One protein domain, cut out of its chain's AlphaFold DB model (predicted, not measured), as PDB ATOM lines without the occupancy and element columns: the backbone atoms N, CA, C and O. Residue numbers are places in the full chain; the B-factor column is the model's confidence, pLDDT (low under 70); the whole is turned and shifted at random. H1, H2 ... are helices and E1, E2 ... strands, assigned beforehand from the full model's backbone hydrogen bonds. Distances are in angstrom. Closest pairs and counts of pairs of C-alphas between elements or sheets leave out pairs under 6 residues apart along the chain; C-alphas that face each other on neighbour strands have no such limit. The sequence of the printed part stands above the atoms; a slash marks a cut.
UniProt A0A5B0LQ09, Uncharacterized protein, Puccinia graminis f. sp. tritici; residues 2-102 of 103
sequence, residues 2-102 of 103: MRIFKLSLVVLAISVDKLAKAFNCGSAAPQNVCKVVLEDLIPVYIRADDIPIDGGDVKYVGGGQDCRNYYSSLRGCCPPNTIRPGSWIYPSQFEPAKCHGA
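This is residues 2 to 102 of the 103 residues of an uncharacterized protein of Puccinia graminis f. sp. tritici (UniProt A0A5B0LQ09). A long helix, H1, sticks out like a handle from a compact body, its residues 2 to 16 standing free. The body is built on a small, strongly twisted sheet of three strands with long loops about it; short pairings tie residues 88 to 89 to the edge strand E2 and residues 100 to 101 to the edge strand E3, and the short helix H2 sits beside the strands. The printed part has 101 residues, in the order H1, E1, E2, E3, H2; the sheet runs E2, E1, E3, antiparallel throughout. The class is mixed, helices and strands, with 41 of the 101 residues in named elements. The whole is compact, with a radius of gyration of the C-alphas of 14.4 A, and spans 50 by 35 by 20 A.

H1, residues 2 to 22, begins with C-alpha 2 at (-9.483, -70.311, -35.740) and is 30.9 A long from first to last C-alpha. E1, residues 31 to 37, starts with C-alpha 31 at (-1.739, -37.174, -25.224) and measures 19.4 A. E2, residues 43 to 47, measures 13.6 A, and E3, residues 75 to 78, 10.3 A. H2, residues 91 to 94, ends with C-alpha 94 at (5.088, -29.514, -18.400) and measures 5.1 A.

H1 is on the sheet but only grazes it, with residues 19 to 22; its closest C-alpha pair with E1 is Ala 22 and Asn 32, 5.1 A apart. E1, the inner strand, forms a hairpin with E2, antiparallel at 149 degrees; N 34 and O 46 are within hydrogen-bond range at 2.8 A. E3 is antiparallel to E1 at 133 degrees, with N 33 and O 76 within range at 2.9 A. E2 and E3 are apart, but only just, their closest C-alphas 8.4 A from each other. H2 is on the sheet at a height of 6.3 A over the sheet, over none of the strands; its closest C-alphas with E2 are those of Pro 91 and Val 44, 6.2 A apart. H1 and H2 are apart. In H1 every O i to N i+4 pair is within hydrogen-bond range; H2 is too short for such a pair, and its one O i to N i+3 pair is within range.

The C-alphas of Met 2 and Ser 92, the two farthest apart, are 50.9 A from each other. Without residues 2 to 16 the body spans 36 by 29 by 20 A. The printed part has no cut. The links from E2 to E3, 27 residues, and from E3 to H2, 12 residues, are long. Mean pLDDT of the printed part is 83.4; residues 2 to 8 and 69 to 73 are under 70.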
ATOM      1  N   MET A   2      -8.639 -71.142 -36.642       59.12
ATOM      2  CA  MET A   2      -9.483 -70.311 -35.740       59.12
ATOM      3  C   MET A   2      -8.805 -69.827 -34.443       59.12
ATOM      4  O   MET A   2      -9.142 -68.757 -33.947       59.12
ATOM      5  N   ARG A   3      -7.853 -70.586 -33.880       61.53
ATOM      6  CA  ARG A   3      -7.140 -70.186 -32.649       61.53
ATOM      7  C   ARG A   3      -6.205 -68.989 -32.859       61.53
ATOM      8  O   ARG A   3      -6.122 -68.141 -31.984       61.53
ATOM      9  N   ILE A   4      -5.562 -68.903 -34.026       64.69
ATOM     10  CA  ILE A   4      -4.618 -67.825 -34.359       64.69
ATOM     11  C   ILE A   4      -5.390 -66.520 -34.582       64.69
ATOM     12  O   ILE A   4      -5.051 -65.507 -33.986       64.69
ATOM     13  N   PHE A   5      -6.500 -66.578 -35.324       67.44
ATOM     14  CA  PHE A   5      -7.390 -65.429 -35.537       67.44
ATOM     15  C   PHE A   5      -7.933 -64.839 -34.227       67.44
ATOM     16  O   PHE A   5      -7.954 -63.623 -34.059       67.44
ATOM     17  N   LYS A   6      -8.335 -65.694 -33.276       66.62
ATOM     18  CA  LYS A   6      -8.794 -65.246 -31.952       66.62
ATOM     19  C   LYS A   6      -7.671 -64.589 -31.148       66.62
ATOM     20  O   LYS A   6      -7.909 -63.562 -30.523       66.62
ATOM     21  N   LEU A   7      -6.458 -65.144 -31.194       67.25
ATOM     22  CA  LEU A   7      -5.297 -64.576 -30.504       67.25
ATOM     23  C   LEU A   7      -4.952 -63.181 -31.050       67.25
ATOM     24  O   LEU A   7      -4.750 -62.249 -30.277       67.25
ATOM     25  N   SER A   8      -4.952 -63.024 -32.376       68.94
ATOM     26  CA  SER A   8      -4.692 -61.743 -33.039       68.94
ATOM     27  C   SER A   8      -5.722 -60.672 -32.666       68.94
ATOM     28  O   SER A   8      -5.340 -59.533 -32.416       68.94
ATOM     29  N   LEU A   9      -7.009 -61.033 -32.569       74.19
ATOM     30  CA  LEU A   9      -8.065 -60.102 -32.155       74.19
ATOM     31  C   LEU A   9      -7.869 -59.600 -30.718       74.19
ATOM     32  O   LEU A   9      -8.044 -58.414 -30.450       74.19
ATOM     33  N   VAL A  10      -7.491 -60.496 -29.801       74.25
ATOM     34  CA  VAL A  10      -7.249 -60.149 -28.393       74.25
ATOM     35  C   VAL A  10      -6.061 -59.198 -28.265       74.25
ATOM     36  O   VAL A  10      -6.156 -58.191 -27.568       74.25
ATOM     37  N   VAL A  11      -4.961 -59.473 -28.972       75.25
ATOM     38  CA  VAL A  11      -3.784 -58.589 -28.974       75.25
ATOM     39  C   VAL A  11      -4.145 -57.206 -29.518       75.25
ATOM     40  O   VAL A  11      -3.787 -56.202 -28.907       75.25
ATOM     41  N   LEU A  12      -4.912 -57.146 -30.613       76.75
ATOM     42  CA  LEU A  12      -5.353 -55.883 -31.200       76.75
ATOM     43  C   LEU A  12      -6.223 -55.075 -30.223       76.75
ATOM     44  O   LEU A  12      -5.991 -53.882 -30.049       76.75
ATOM     45  N   ALA A  13      -7.173 -55.723 -29.543       75.31
ATOM     46  CA  ALA A  13      -8.033 -55.071 -28.556       75.31
ATOM     47  C   ALA A  13      -7.230 -54.467 -27.387       75.31
ATOM     48  O   ALA A  13      -7.476 -53.327 -26.998       75.31
ATOM     49  N   ILE A  14      -6.222 -55.186 -26.877       75.38
ATOM     50  CA  ILE A  14      -5.339 -54.694 -25.804       75.38
ATOM     51  C   ILE A  14      -4.523 -53.482 -26.276       75.38
ATOM     52  O   ILE A  14      -4.348 -52.516 -25.533       75.38
ATOM     53  N   SER A  15      -4.012 -53.513 -27.508       77.44
ATOM     54  CA  SER A  15      -3.263 -52.392 -28.081       77.44
ATOM     55  C   SER A  15      -4.131 -51.145 -28.261       77.44
ATOM     56  O   SER A  15      -3.665 -50.039 -27.987       77.44
ATOM     57  N   VAL A  16      -5.388 -51.318 -28.678       80.50
ATOM     58  CA  VAL A  16      -6.347 -50.216 -28.843       80.50
ATOM     59  C   VAL A  16      -6.728 -49.606 -27.495       80.50
ATOM     60  O   VAL A  16      -6.727 -48.384 -27.384       80.50
ATOM     61  N   ASP A  17      -6.974 -50.417 -26.459       81.00
ATOM     62  CA  ASP A  17      -7.273 -49.921 -25.104       81.00
ATOM     63  C   ASP A  17      -6.133 -49.055 -24.545       81.00
ATOM     64  O   ASP A  17      -6.354 -47.932 -24.085       81.00
ATOM     65  N   LYS A  18      -4.886 -49.530 -24.666       79.06
ATOM     66  CA  LYS A  18      -3.703 -48.762 -24.246       79.06
ATOM     67  C   LYS A  18      -3.588 -47.440 -24.999       79.06
ATOM     68  O   LYS A  18      -3.309 -46.408 -24.390       79.06
ATOM     69  N   LEU A  19      -3.817 -47.455 -26.311       82.44
ATOM     70  CA  LEU A  19      -3.754 -46.247 -27.128       82.44
ATOM     71  C   LEU A  19      -4.868 -45.259 -26.760       82.44
ATOM     72  O   LEU A  19      -4.600 -44.069 -26.617       82.44
ATOM     73  N   ALA A  20      -6.088 -45.750 -26.542       84.62
ATOM     74  CA  ALA A  20      -7.222 -44.932 -26.127       84.62
ATOM     75  C   ALA A  20      -6.960 -44.256 -24.776       84.62
ATOM     76  O   ALA A  20      -7.194 -43.060 -24.634       84.62
ATOM     77  N   LYS A  21      -6.392 -44.973 -23.799       84.25
ATOM     78  CA  LYS A  21      -5.988 -44.387 -22.509       84.25
ATOM     79  C   LYS A  21      -4.908 -43.316 -22.659       84.25
ATOM     80  O   LYS A  21      -4.975 -42.294 -21.977       84.25
ATOM     81  N   ALA A  22      -3.942 -43.535 -23.554       85.00
ATOM     82  CA  ALA A  22      -2.848 -42.606 -23.831       85.00
ATOM     83  C   ALA A  22      -3.271 -41.344 -24.597       85.00
ATOM     84  O   ALA A  22      -2.552 -40.350 -24.513       85.00
ATOM     85  N   PHE A  23      -4.374 -41.362 -25.355       87.75
ATOM     86  CA  PHE A  23      -4.731 -40.278 -26.275       87.75
ATOM     87  C   PHE A  23      -6.215 -39.869 -26.186       87.75
ATOM     88  O   PHE A  23      -6.998 -40.141 -27.093       87.75
ATOM     89  N   ASN A  24      -6.608 -39.214 -25.087       85.19
ATOM     90  CA  ASN A  24      -8.014 -38.908 -24.768       85.19
ATOM     91  C   ASN A  24      -8.245 -37.477 -24.241       85.19
ATOM     92  O   ASN A  24      -9.026 -37.257 -23.316       85.19
ATOM     93  N   CYS A  25      -7.505 -36.504 -24.771       85.94
ATOM     94  CA  CYS A  25      -7.552 -35.109 -24.315       85.94
ATOM     95  C   CYS A  25      -8.051 -34.097 -25.368       85.94
ATOM     96  O   CYS A  25      -8.265 -32.933 -25.044       85.94
ATOM     97  N   GLY A  26      -8.277 -34.526 -26.616       83.56
ATOM     98  CA  GLY A  26      -8.721 -33.668 -27.724       83.56
ATOM     99  C   GLY A  26      -7.680 -33.536 -28.838       83.56
ATOM    100  O   GLY A  26      -6.581 -34.061 -28.743       83.56
ATOM    101  N   SER A  27      -8.014 -32.862 -29.938       82.88
ATOM    102  CA  SER A  27      -7.175 -32.867 -31.151       82.88
ATOM    103  C   SER A  27      -5.873 -32.061 -31.034       82.88
ATOM    104  O   SER A  27      -4.876 -32.443 -31.643       82.88
ATOM    105  N   ALA A  28      -5.858 -30.967 -30.265       84.06
ATOM    106  CA  ALA A  28      -4.689 -30.085 -30.137       84.06
ATOM    107  C   ALA A  28      -3.612 -30.634 -29.181       84.06
ATOM    108  O   ALA A  28      -2.417 -30.503 -29.445       84.06
ATOM    109  N   ALA A  29      -4.038 -31.277 -28.095       90.12
ATOM    110  CA  ALA A  29      -3.182 -31.888 -27.084       90.12
ATOM    111  C   ALA A  29      -3.698 -33.303 -26.776       90.12
ATOM    112  O   ALA A  29      -4.273 -33.540 -25.715       90.12
ATOM    113  N   PRO A  30      -3.568 -34.251 -27.721       91.50
ATOM    114  CA  PRO A  30      -4.235 -35.539 -27.622       91.50
ATOM    115  C   PRO A  30      -3.677 -36.416 -26.516       91.50
ATOM    116  O   PRO A  30      -4.433 -37.218 -25.977       91.50
ATOM    117  N   GLN A  31      -2.395 -36.282 -26.166       93.06
ATOM    118  CA  GLN A  31      -1.739 -37.174 -25.224       93.06
ATOM    119  C   GLN A  31      -2.250 -36.928 -23.801       93.06
ATOM    120  O   GLN A  31      -1.960 -35.903 -23.194       93.06
ATOM    121  N   ASN A  32      -2.983 -37.896 -23.264       92.62
ATOM    122  CA  ASN A  32      -3.445 -37.914 -21.884       92.62
ATOM    123  C   ASN A  32      -2.291 -38.349 -20.970       92.62
ATOM    124  O   ASN A  32      -1.617 -39.356 -21.229       92.62
ATOM    125  N   VAL A  33      -2.052 -37.585 -19.909       92.50
ATOM    126  CA  VAL A  33      -0.941 -37.793 -18.975       92.50
ATOM    127  C   VAL A  33      -1.423 -37.724 -17.533       92.50
ATOM    128  O   VAL A  33      -2.420 -37.075 -17.222       92.50
ATOM    129  N   CYS A  34      -0.691 -38.383 -16.649       91.12
ATOM    130  CA  CYS A  34      -0.993 -38.460 -15.229       91.12
ATOM    131  C   CYS A  34       0.211 -38.012 -14.417       91.12
ATOM    132  O   CYS A  34       1.340 -38.425 -14.694       91.12
ATOM    133  N   LYS A  35      -0.036 -37.182 -13.405       90.00
ATOM    134  CA  LYS A  35       0.965 -36.852 -12.397       90.00
ATOM    135  C   LYS A  35       1.066 -37.995 -11.389       90.00
ATOM    136  O   LYS A  35       0.069 -38.367 -10.779       90.00
ATOM    137  N   VAL A  36       2.264 -38.526 -11.197       87.88
ATOM    138  CA  VAL A  36       2.572 -39.546 -10.189       87.88
ATOM    139  C   VAL A  36       3.684 -39.048  -9.275       87.88
ATOM    140  O   VAL A  36       4.504 -38.223  -9.681       87.88
ATOM    141  N   VAL A  37       3.697 -39.527  -8.035       86.25
ATOM    142  CA  VAL A  37       4.737 -39.217  -7.051       86.25
ATOM    143  C   VAL A  37       5.597 -40.464  -6.874       86.25
ATOM    144  O   VAL A  37       5.082 -41.513  -6.488       86.25
ATOM    145  N   LEU A  38       6.883 -40.354  -7.215       82.69
ATOM    146  CA  LEU A  38       7.860 -41.432  -7.026       82.69
ATOM    147  C   LEU A  38       8.199 -41.602  -5.533       82.69
ATOM    148  O   LEU A  38       7.850 -40.737  -4.731       82.69
ATOM    149  N   GLU A  39       8.874 -42.693  -5.153       76.62
ATOM    150  CA  GLU A  39       9.229 -43.004  -3.750       76.62
ATOM    151  C   GLU A  39       9.939 -41.842  -3.044       76.62
ATOM    152  O   GLU A  39       9.601 -41.512  -1.910       76.62
ATOM    153  N   ASP A  40      10.814 -41.131  -3.757       73.75
ATOM    154  CA  ASP A  40      11.540 -39.956  -3.257       73.75
ATOM    155  C   ASP A  40      10.679 -38.680  -3.154       73.75
ATOM    156  O   ASP A  40      11.195 -37.564  -3.080       73.75
ATOM    157  N   LEU A  41       9.351 -38.813  -3.206       79.25
ATOM    158  CA  LEU A  41       8.382 -37.715  -3.254       79.25
ATOM    159  C   LEU A  41       8.570 -36.778  -4.458       79.25
ATOM    160  O   LEU A  41       8.077 -35.648  -4.460       79.25
ATOM    161  N   ILE A  42       9.253 -37.249  -5.503       85.44
ATOM    162  CA  ILE A  42       9.495 -36.485  -6.725       85.44
ATOM    163  C   ILE A  42       8.261 -36.607  -7.627       85.44
ATOM    164  O   ILE A  42       7.977 -37.698  -8.133       85.44
ATOM    165  N   PRO A  43       7.507 -35.517  -7.863       88.12
ATOM    166  CA  PRO A  43       6.398 -35.550  -8.799       88.12
ATOM    167  C   PRO A  43       6.919 -35.606 -10.234       88.12
ATOM    168  O   PRO A  43       7.781 -34.814 -10.620       88.12
ATOM    169  N   VAL A  44       6.333 -36.477 -11.048       91.00
ATOM    170  CA  VAL A  44       6.592 -36.570 -12.488       91.00
ATOM    171  C   VAL A  44       5.285 -36.756 -13.250       91.00
ATOM    172  O   VAL A  44       4.284 -37.203 -12.694       91.00
ATOM    173  N   TYR A  45       5.286 -36.417 -14.533       92.38
ATOM    174  CA  TYR A  45       4.193 -36.727 -15.445       92.38
ATOM    175  C   TYR A  45       4.571 -37.928 -16.298       92.38
ATOM    176  O   TYR A  45       5.664 -37.975 -16.862       92.38
ATOM    177  N   ILE A  46       3.647 -38.874 -16.414       92.94
ATOM    178  CA  ILE A  46       3.763 -40.062 -17.260       92.94
ATOM    179  C   ILE A  46       2.578 -40.151 -18.204       92.94
ATOM    180  O   ILE A  46       1.534 -39.537 -17.980       92.94
ATOM    181  N   ARG A  47       2.714 -40.949 -19.258       93.38
ATOM    182  CA  ARG A  47       1.584 -41.240 -20.135       93.38
ATOM    183  C   ARG A  47       0.502 -42.013 -19.381       93.38
ATOM    184  O   ARG A  47       0.804 -42.871 -18.560       93.38
ATOM    185  N   ALA A  48      -0.758 -41.713 -19.676       91.31
ATOM    186  CA  ALA A  48      -1.901 -42.308 -18.990       91.31
ATOM    187  C   ALA A  48      -2.177 -43.778 -19.367       91.31
ATOM    188  O   ALA A  48      -3.132 -44.360 -18.868       91.31
ATOM    189  N   ASP A  49      -1.396 -44.414 -20.237       89.38
ATOM    190  CA  ASP A  49      -1.566 -45.843 -20.491       89.38
ATOM    191  C   ASP A  49      -0.956 -46.718 -19.387       89.38
ATOM    192  O   ASP A  49      -0.362 -46.249 -18.417       89.38
ATOM    193  N   ASP A  50      -1.134 -48.028 -19.532       86.75
ATOM    194  CA  ASP A  50      -0.636 -49.028 -18.585       86.75
ATOM    195  C   ASP A  50       0.787 -49.506 -18.946       86.75
ATOM    196  O   ASP A  50       1.145 -50.660 -18.703       86.75
ATOM    197  N   ILE A  51       1.596 -48.655 -19.593       89.12
ATOM    198  CA  ILE A  51       3.018 -48.939 -19.824       89.12
ATOM    199  C   ILE A  51       3.802 -48.384 -18.634       89.12
ATOM    200  O   ILE A  51       3.837 -47.167 -18.461       89.12
ATOM    201  N   PRO A  52       4.419 -49.250 -17.815       88.81
ATOM    202  CA  PRO A  52       5.063 -48.805 -16.594       88.81
ATOM    203  C   PRO A  52       6.323 -47.991 -16.877       88.81
ATOM    204  O   PRO A  52       7.062 -48.293 -17.818       88.81
ATOM    205  N   ILE A  53       6.586 -47.013 -16.018       89.81
ATOM    206  CA  ILE A  53       7.913 -46.419 -15.859       89.81
ATOM    207  C   ILE A  53       8.649 -47.092 -14.702       89.81
ATOM    208  O   ILE A  53       8.021 -47.613 -13.773       89.81
ATOM    209  N   ASP A  54       9.973 -47.067 -14.776       85.94
ATOM    210  CA  ASP A  54      10.853 -47.520 -13.706       85.94
ATOM    211  C   ASP A  54      11.190 -46.332 -12.798       85.94
ATOM    212  O   ASP A  54      11.756 -45.342 -13.264       85.94
ATOM    213  N   GLY A  55      10.768 -46.404 -11.536       74.69
ATOM    214  CA  GLY A  55      11.066 -45.403 -10.515       74.69
ATOM    215  C   GLY A  55      12.002 -45.926  -9.427       74.69
ATOM    216  O   GLY A  55      12.005 -45.347  -8.349       74.69
ATOM    217  N   GLY A  56      12.742 -47.014  -9.684       78.38
ATOM    218  CA  GLY A  56      13.550 -47.717  -8.688       78.38
ATOM    219  C   GLY A  56      12.920 -49.058  -8.313       78.38
ATOM    220  O   GLY A  56      12.696 -49.910  -9.172       78.38
ATOM    221  N   ASP A  57      12.605 -49.252  -7.034       80.06
ATOM    222  CA  ASP A  57      12.056 -50.522  -6.534       80.06
ATOM    223  C   ASP A  57      10.571 -50.721  -6.901       80.06
ATOM    224  O   ASP A  57      10.036 -51.835  -6.839       80.06
ATOM    225  N   VAL A  58       9.898 -49.653  -7.353       81.38
ATOM    226  CA  VAL A  58       8.477 -49.646  -7.718       81.38
ATOM    227  C   VAL A  58       8.260 -49.214  -9.167       81.38
ATOM    228  O   VAL A  58       8.888 -48.297  -9.700       81.38
ATOM    229  N   LYS A  59       7.294 -49.878  -9.814       86.31
ATOM    230  CA  LYS A  59       6.802 -49.524 -11.149       86.31
ATOM    231  C   LYS A  59       5.541 -48.676 -11.054       86.31
ATOM    232  O   LYS A  59       4.587 -49.055 -10.375       86.31
ATOM    233  N   TYR A  60       5.505 -47.594 -11.823       86.25
ATOM    234  CA  TYR A  60       4.387 -46.648 -11.839       86.25
ATOM    235  C   TYR A  60       3.656 -46.687 -13.175       86.25
ATOM    236  O   TYR A  60       4.290 -46.767 -14.225       86.25
ATOM    237  N   VAL A  61       2.326 -46.604 -13.142       88.25
ATOM    238  CA  VAL A  61       1.461 -46.596 -14.337       88.25
ATOM    239  C   VAL A  61       0.477 -45.432 -14.280       88.25
ATOM    240  O   VAL A  61       0.030 -45.052 -13.197       88.25
ATOM    241  N   GLY A  62       0.132 -44.875 -15.445       79.69
ATOM    242  CA  GLY A  62      -0.693 -43.674 -15.546       79.69
ATOM    243  C   GLY A  62      -2.162 -43.927 -15.232       79.69
ATOM    244  O   GLY A  62      -2.725 -43.207 -14.425       79.69
ATOM    245  N   GLY A  63      -2.775 -44.988 -15.764       79.19
ATOM    246  CA  GLY A  63      -4.103 -45.434 -15.314       79.19
ATOM    247  C   GLY A  63      -5.327 -44.777 -15.961       79.19
ATOM    248  O   GLY A  63      -6.417 -44.858 -15.408       79.19
ATOM    249  N   GLY A  64      -5.186 -44.159 -17.128       75.00
ATOM    250  CA  GLY A  64      -6.294 -43.671 -17.947       75.00
ATOM    251  C   GLY A  64      -6.828 -42.302 -17.525       75.00
ATOM    252  O   GLY A  64      -6.065 -41.414 -17.160       75.00
ATOM    253  N   GLN A  65      -8.143 -42.103 -17.654       70.31
ATOM    254  CA  GLN A  65      -8.794 -40.820 -17.347       70.31
ATOM    255  C   GLN A  65      -8.821 -40.501 -15.850       70.31
ATOM    256  O   GLN A  65      -8.770 -39.333 -15.489       70.31
ATOM    257  N   ASP A  66      -8.869 -41.513 -14.989       75.88
ATOM    258  CA  ASP A  66      -8.945 -41.283 -13.542       75.88
ATOM    259  C   ASP A  66      -7.567 -41.094 -12.905       75.88
ATOM    260  O   ASP A  66      -7.464 -40.612 -11.780       75.88
ATOM    261  N   CYS A  67      -6.513 -41.444 -13.648       82.12
ATOM    262  CA  CYS A  67      -5.160 -41.664 -13.163       82.12
ATOM    263  C   CYS A  67      -5.093 -42.670 -11.992       82.12
ATOM    264  O   CYS A  67      -5.906 -42.664 -11.067       82.12
ATOM    265  N   ARG A  68      -4.108 -43.577 -11.969       75.06
ATOM    266  CA  ARG A  68      -3.947 -44.426 -10.776       75.06
ATOM    267  C   ARG A  68      -3.476 -43.558  -9.613       75.06
ATOM    268  O   ARG A  68      -2.498 -42.825  -9.716       75.06
ATOM    269  N   ASN A  69      -4.234 -43.627  -8.526       55.78
ATOM    270  CA  ASN A  69      -4.185 -42.697  -7.410       55.78
ATOM    271  C   ASN A  69      -2.918 -42.913  -6.556       55.78
ATOM    272  O   ASN A  69      -2.958 -43.577  -5.525       55.78
ATOM    273  N   TYR A  70      -1.785 -42.371  -7.006       58.41
ATOM    274  CA  TYR A  70      -0.523 -42.329  -6.259       58.41
ATOM    275  C   TYR A  70      -0.346 -40.965  -5.567       58.41
ATOM    276  O   TYR A  70       0.658 -40.296  -5.764       58.41
ATOM    277  N   TYR A  71      -1.323 -40.532  -4.761       53.38
ATOM    278  CA  TYR A  71      -1.311 -39.288  -3.958       53.38
ATOM    279  C   TYR A  71      -1.588 -37.956  -4.684       53.38
ATOM    280  O   TYR A  71      -1.852 -36.962  -4.010       53.38
ATOM    281  N   SER A  72      -1.623 -37.895  -6.021       55.31
ATOM    282  CA  SER A  72      -2.132 -36.708  -6.730       55.31
ATOM    283  C   SER A  72      -2.860 -37.075  -8.021       55.31
ATOM    284  O   SER A  72      -2.237 -37.417  -9.020       55.31
ATOM    285  N   SER A  73      -4.185 -36.973  -8.029       58.34
ATOM    286  CA  SER A  73      -5.044 -37.206  -9.196       58.34
ATOM    287  C   SER A  73      -5.041 -36.013 -10.167       58.34
ATOM    288  O   SER A  73      -6.090 -35.475 -10.511       58.34
ATOM    289  N   LEU A  74      -3.860 -35.539 -10.576       76.56
ATOM    290  CA  LEU A  74      -3.745 -34.446 -11.546       76.56
ATOM    291  C   LEU A  74      -3.526 -35.025 -12.942       76.56
ATOM    292  O   LEU A  74      -2.402 -35.316 -13.358       76.56
ATOM    293  N   ARG A  75      -4.643 -35.199 -13.647       87.81
ATOM    294  CA  ARG A  75      -4.691 -35.494 -15.077       87.81
ATOM    295  C   ARG A  75      -4.291 -34.254 -15.878       87.81
ATOM    296  O   ARG A  75      -4.676 -33.131 -15.551       87.81
ATOM    297  N   GLY A  76      -3.541 -34.468 -16.948       91.19
ATOM    298  CA  GLY A  76      -3.140 -33.432 -17.888       91.19
ATOM    299  C   GLY A  76      -3.244 -33.893 -19.333       91.19
ATOM    300  O   GLY A  76      -3.452 -35.070 -19.629       91.19
ATOM    301  N   CYS A  77      -3.054 -32.939 -20.229       92.94
ATOM    302  CA  CYS A  77      -3.115 -33.109 -21.665       92.94
ATOM    303  C   CYS A  77      -1.868 -32.494 -22.294       92.94
ATOM    304  O   CYS A  77      -1.482 -31.386 -21.936       92.94
ATOM    305  N   CYS A  78      -1.238 -33.205 -23.222       94.81
ATOM    306  CA  CYS A  78      -0.008 -32.801 -23.890       94.81
ATOM    307  C   CYS A  78      -0.126 -32.960 -25.416       94.81
ATOM    308  O   CYS A  78      -0.909 -33.785 -25.903       94.81
ATOM    309  N   PRO A  79       0.686 -32.227 -26.199       95.31
ATOM    310  CA  PRO A  79       0.881 -32.506 -27.616       95.31
ATOM    311  C   PRO A  79       1.249 -33.980 -27.879       95.31
ATOM    312  O   PRO A  79       1.718 -34.696 -26.984       95.31
ATOM    313  N   PRO A  80       1.041 -34.478 -29.108       91.50
ATOM    314  CA  PRO A  80       1.397 -35.851 -29.426       91.50
ATOM    315  C   PRO A  80       2.904 -36.068 -29.242       91.50
ATOM    316  O   PRO A  80       3.717 -35.231 -29.623       91.50
ATOM    317  N   ASN A  81       3.271 -37.233 -28.708       88.31
ATOM    318  CA  ASN A  81       4.660 -37.659 -28.496       88.31
ATOM    319  C   ASN A  81       5.488 -36.806 -27.517       88.31
ATOM    320  O   ASN A  81       6.708 -36.966 -27.495       88.31
ATOM    321  N   THR A  82       4.864 -35.968 -26.681       95.75
ATOM    322  CA  THR A  82       5.577 -35.233 -25.620       95.75
ATOM    323  C   THR A  82       6.259 -36.183 -24.633       95.75
ATOM    324  O   THR A  82       7.456 -36.063 -24.380       95.75
ATOM    325  N   ILE A  83       5.521 -37.169 -24.119       94.75
ATOM    326  CA  ILE A  83       6.031 -38.229 -23.247       94.75
ATOM    327  C   ILE A  83       6.053 -39.541 -24.034       94.75
ATOM    328  O   ILE A  83       5.034 -39.986 -24.578       94.75
ATOM    329  N   ARG A  84       7.223 -40.177 -24.123       93.75
ATOM    330  CA  ARG A  84       7.376 -41.479 -24.787       93.75
ATOM    331  C   ARG A  84       6.816 -42.604 -23.897       93.75
ATOM    332  O   ARG A  84       6.797 -42.452 -22.675       93.75
ATOM    333  N   PRO A  85       6.385 -43.742 -24.476       90.94
ATOM    334  CA  PRO A  85       6.059 -44.939 -23.696       90.94
ATOM    335  C   PRO A  85       7.166 -45.272 -22.686       90.94
ATOM    336  O   PRO A  85       8.333 -45.272 -23.071       90.94
ATOM    337  N   GLY A  86       6.816 -45.574 -21.431       91.25
ATOM    338  CA  GLY A  86       7.805 -45.962 -20.416       91.25
ATOM    339  C   GLY A  86       8.793 -44.853 -20.030       91.25
ATOM    340  O   GLY A  86       9.877 -45.148 -19.543       91.25
ATOM    341  N   SER A  87       8.433 -43.583 -20.242       93.56
ATOM    342  CA  SER A  87       9.229 -42.423 -19.825       93.56
ATOM    343  C   SER A  87       8.377 -41.408 -19.065       93.56
ATOM    344  O   SER A  87       7.152 -41.538 -18.996       93.56
ATOM    345  N   TRP A  88       9.032 -40.391 -18.512       93.62
ATOM    346  CA  TRP A  88       8.398 -39.323 -17.752       93.62
ATOM    347  C   TRP A  88       9.017 -37.964 -18.070       93.62
ATOM    348  O   TRP A  88      10.092 -37.874 -18.665       93.62
ATOM    349  N   ILE A  89       8.334 -36.907 -17.636       94.88
ATOM    350  CA  ILE A  89       8.862 -35.541 -17.593       94.88
ATOM    351  C   ILE A  89       8.629 -34.933 -16.209       94.88
ATOM    352  O   ILE A  89       7.695 -35.307 -15.498       94.88
ATOM    353  N   TYR A  90       9.454 -33.966 -15.828       93.88
ATOM    354  CA  TYR A  90       9.279 -33.214 -14.588       93.88
ATOM    355  C   TYR A  90       8.237 -32.094 -14.739       93.88
ATOM    356  O   TYR A  90       8.010 -31.608 -15.850       93.88
ATOM    357  N   PRO A  91       7.646 -31.600 -13.635       92.56
ATOM    358  CA  PRO A  91       6.726 -30.465 -13.671       92.56
ATOM    359  C   PRO A  91       7.310 -29.206 -14.316       92.56
ATOM    360  O   PRO A  91       6.591 -28.477 -14.989       92.56
ATOM    361  N   SER A  92       8.622 -28.986 -14.189       94.38
ATOM    362  CA  SER A  92       9.329 -27.882 -14.850       94.38
ATOM    363  C   SER A  92       9.290 -27.953 -16.381       94.38
ATOM    364  O   SER A  92       9.490 -26.941 -17.043       94.38
ATOM    365  N   GLN A  93       9.025 -29.131 -16.950       96.31
ATOM    366  CA  GLN A  93       8.947 -29.365 -18.392       96.31
ATOM    367  C   GLN A  93       7.502 -29.359 -18.914       96.31
ATOM    368  O   GLN A  93       7.310 -29.338 -20.125       96.31
ATOM    369  N   PHE A  94       6.497 -29.354 -18.033       94.00
ATOM    370  CA  PHE A  94       5.088 -29.514 -18.400       94.00
ATOM    371  C   PHE A  94       4.559 -28.341 -19.246       94.00
ATOM    372  O   PHE A  94       4.186 -28.531 -20.403       94.00
ATOM    373  N   GLU A  95       4.610 -27.117 -18.713       93.44
ATOM    374  CA  GLU A  95       4.182 -25.908 -19.436       93.44
ATOM    375  C   GLU A  95       5.064 -25.612 -20.668       93.44
ATOM    376  O   GLU A  95       4.515 -25.365 -21.745       93.44
ATOM    377  N   PRO A  96       6.415 -25.710 -20.611       96.19
ATOM    378  CA  PRO A  96       7.254 -25.547 -21.804       96.19
ATOM    379  C   PRO A  96       6.960 -26.554 -22.922       96.19
ATOM    380  O   PRO A  96       7.112 -26.229 -24.100       96.19
ATOM    381  N   ALA A  97       6.508 -27.762 -22.576       94.75
ATOM    382  CA  ALA A  97       6.064 -28.763 -23.540       94.75
ATOM    383  C   ALA A  97       4.644 -28.505 -24.080       94.75
ATOM    384  O   ALA A  97       4.131 -29.318 -24.850       94.75
ATOM    385  N   LYS A  98       4.028 -27.372 -23.711       94.44
ATOM    386  CA  LYS A  98       2.659 -26.971 -24.067       94.44
ATOM    387  C   LYS A  98       1.599 -27.940 -23.545       94.44
ATOM    388  O   LYS A  98       0.553 -28.104 -24.175       94.44
ATOM    389  N   CYS A  99       1.885 -28.614 -22.434       93.69
ATOM    390  CA  CYS A  99       0.877 -29.380 -21.724       93.69
ATOM    391  C   CYS A  99       0.000 -28.453 -20.876       93.69
ATOM    392  O   CYS A  99       0.411 -27.352 -20.530       93.69
ATOM    393  N   HIS A 100      -1.197 -28.909 -20.530       92.06
ATOM    394  CA  HIS A 100      -2.131 -28.191 -19.668       92.06
ATOM    395  C   HIS A 100      -2.946 -29.175 -18.821       92.06
ATOM    396  O   HIS A 100      -2.989 -30.374 -19.108       92.06
ATOM    397  N   GLY A 101      -3.602 -28.691 -17.764       87.75
ATOM    398  CA  GLY A 101      -4.553 -29.505 -16.999       87.75
ATOM    399  C   GLY A 101      -5.679 -30.042 -17.888       87.75
ATOM    400  O   GLY A 101      -6.065 -29.395 -18.868       87.75
ATOM    401  N   ALA A 102      -6.190 -31.232 -17.568       76.31
ATOM    402  CA  ALA A 102      -7.430 -31.700 -18.176       76.31
ATOM    403  C   ALA A 102      -8.591 -30.839 -17.652       76.31
ATOM    404  O   ALA A 102      -8.715 -30.662 -16.440       76.31
TER     405      ALA A 102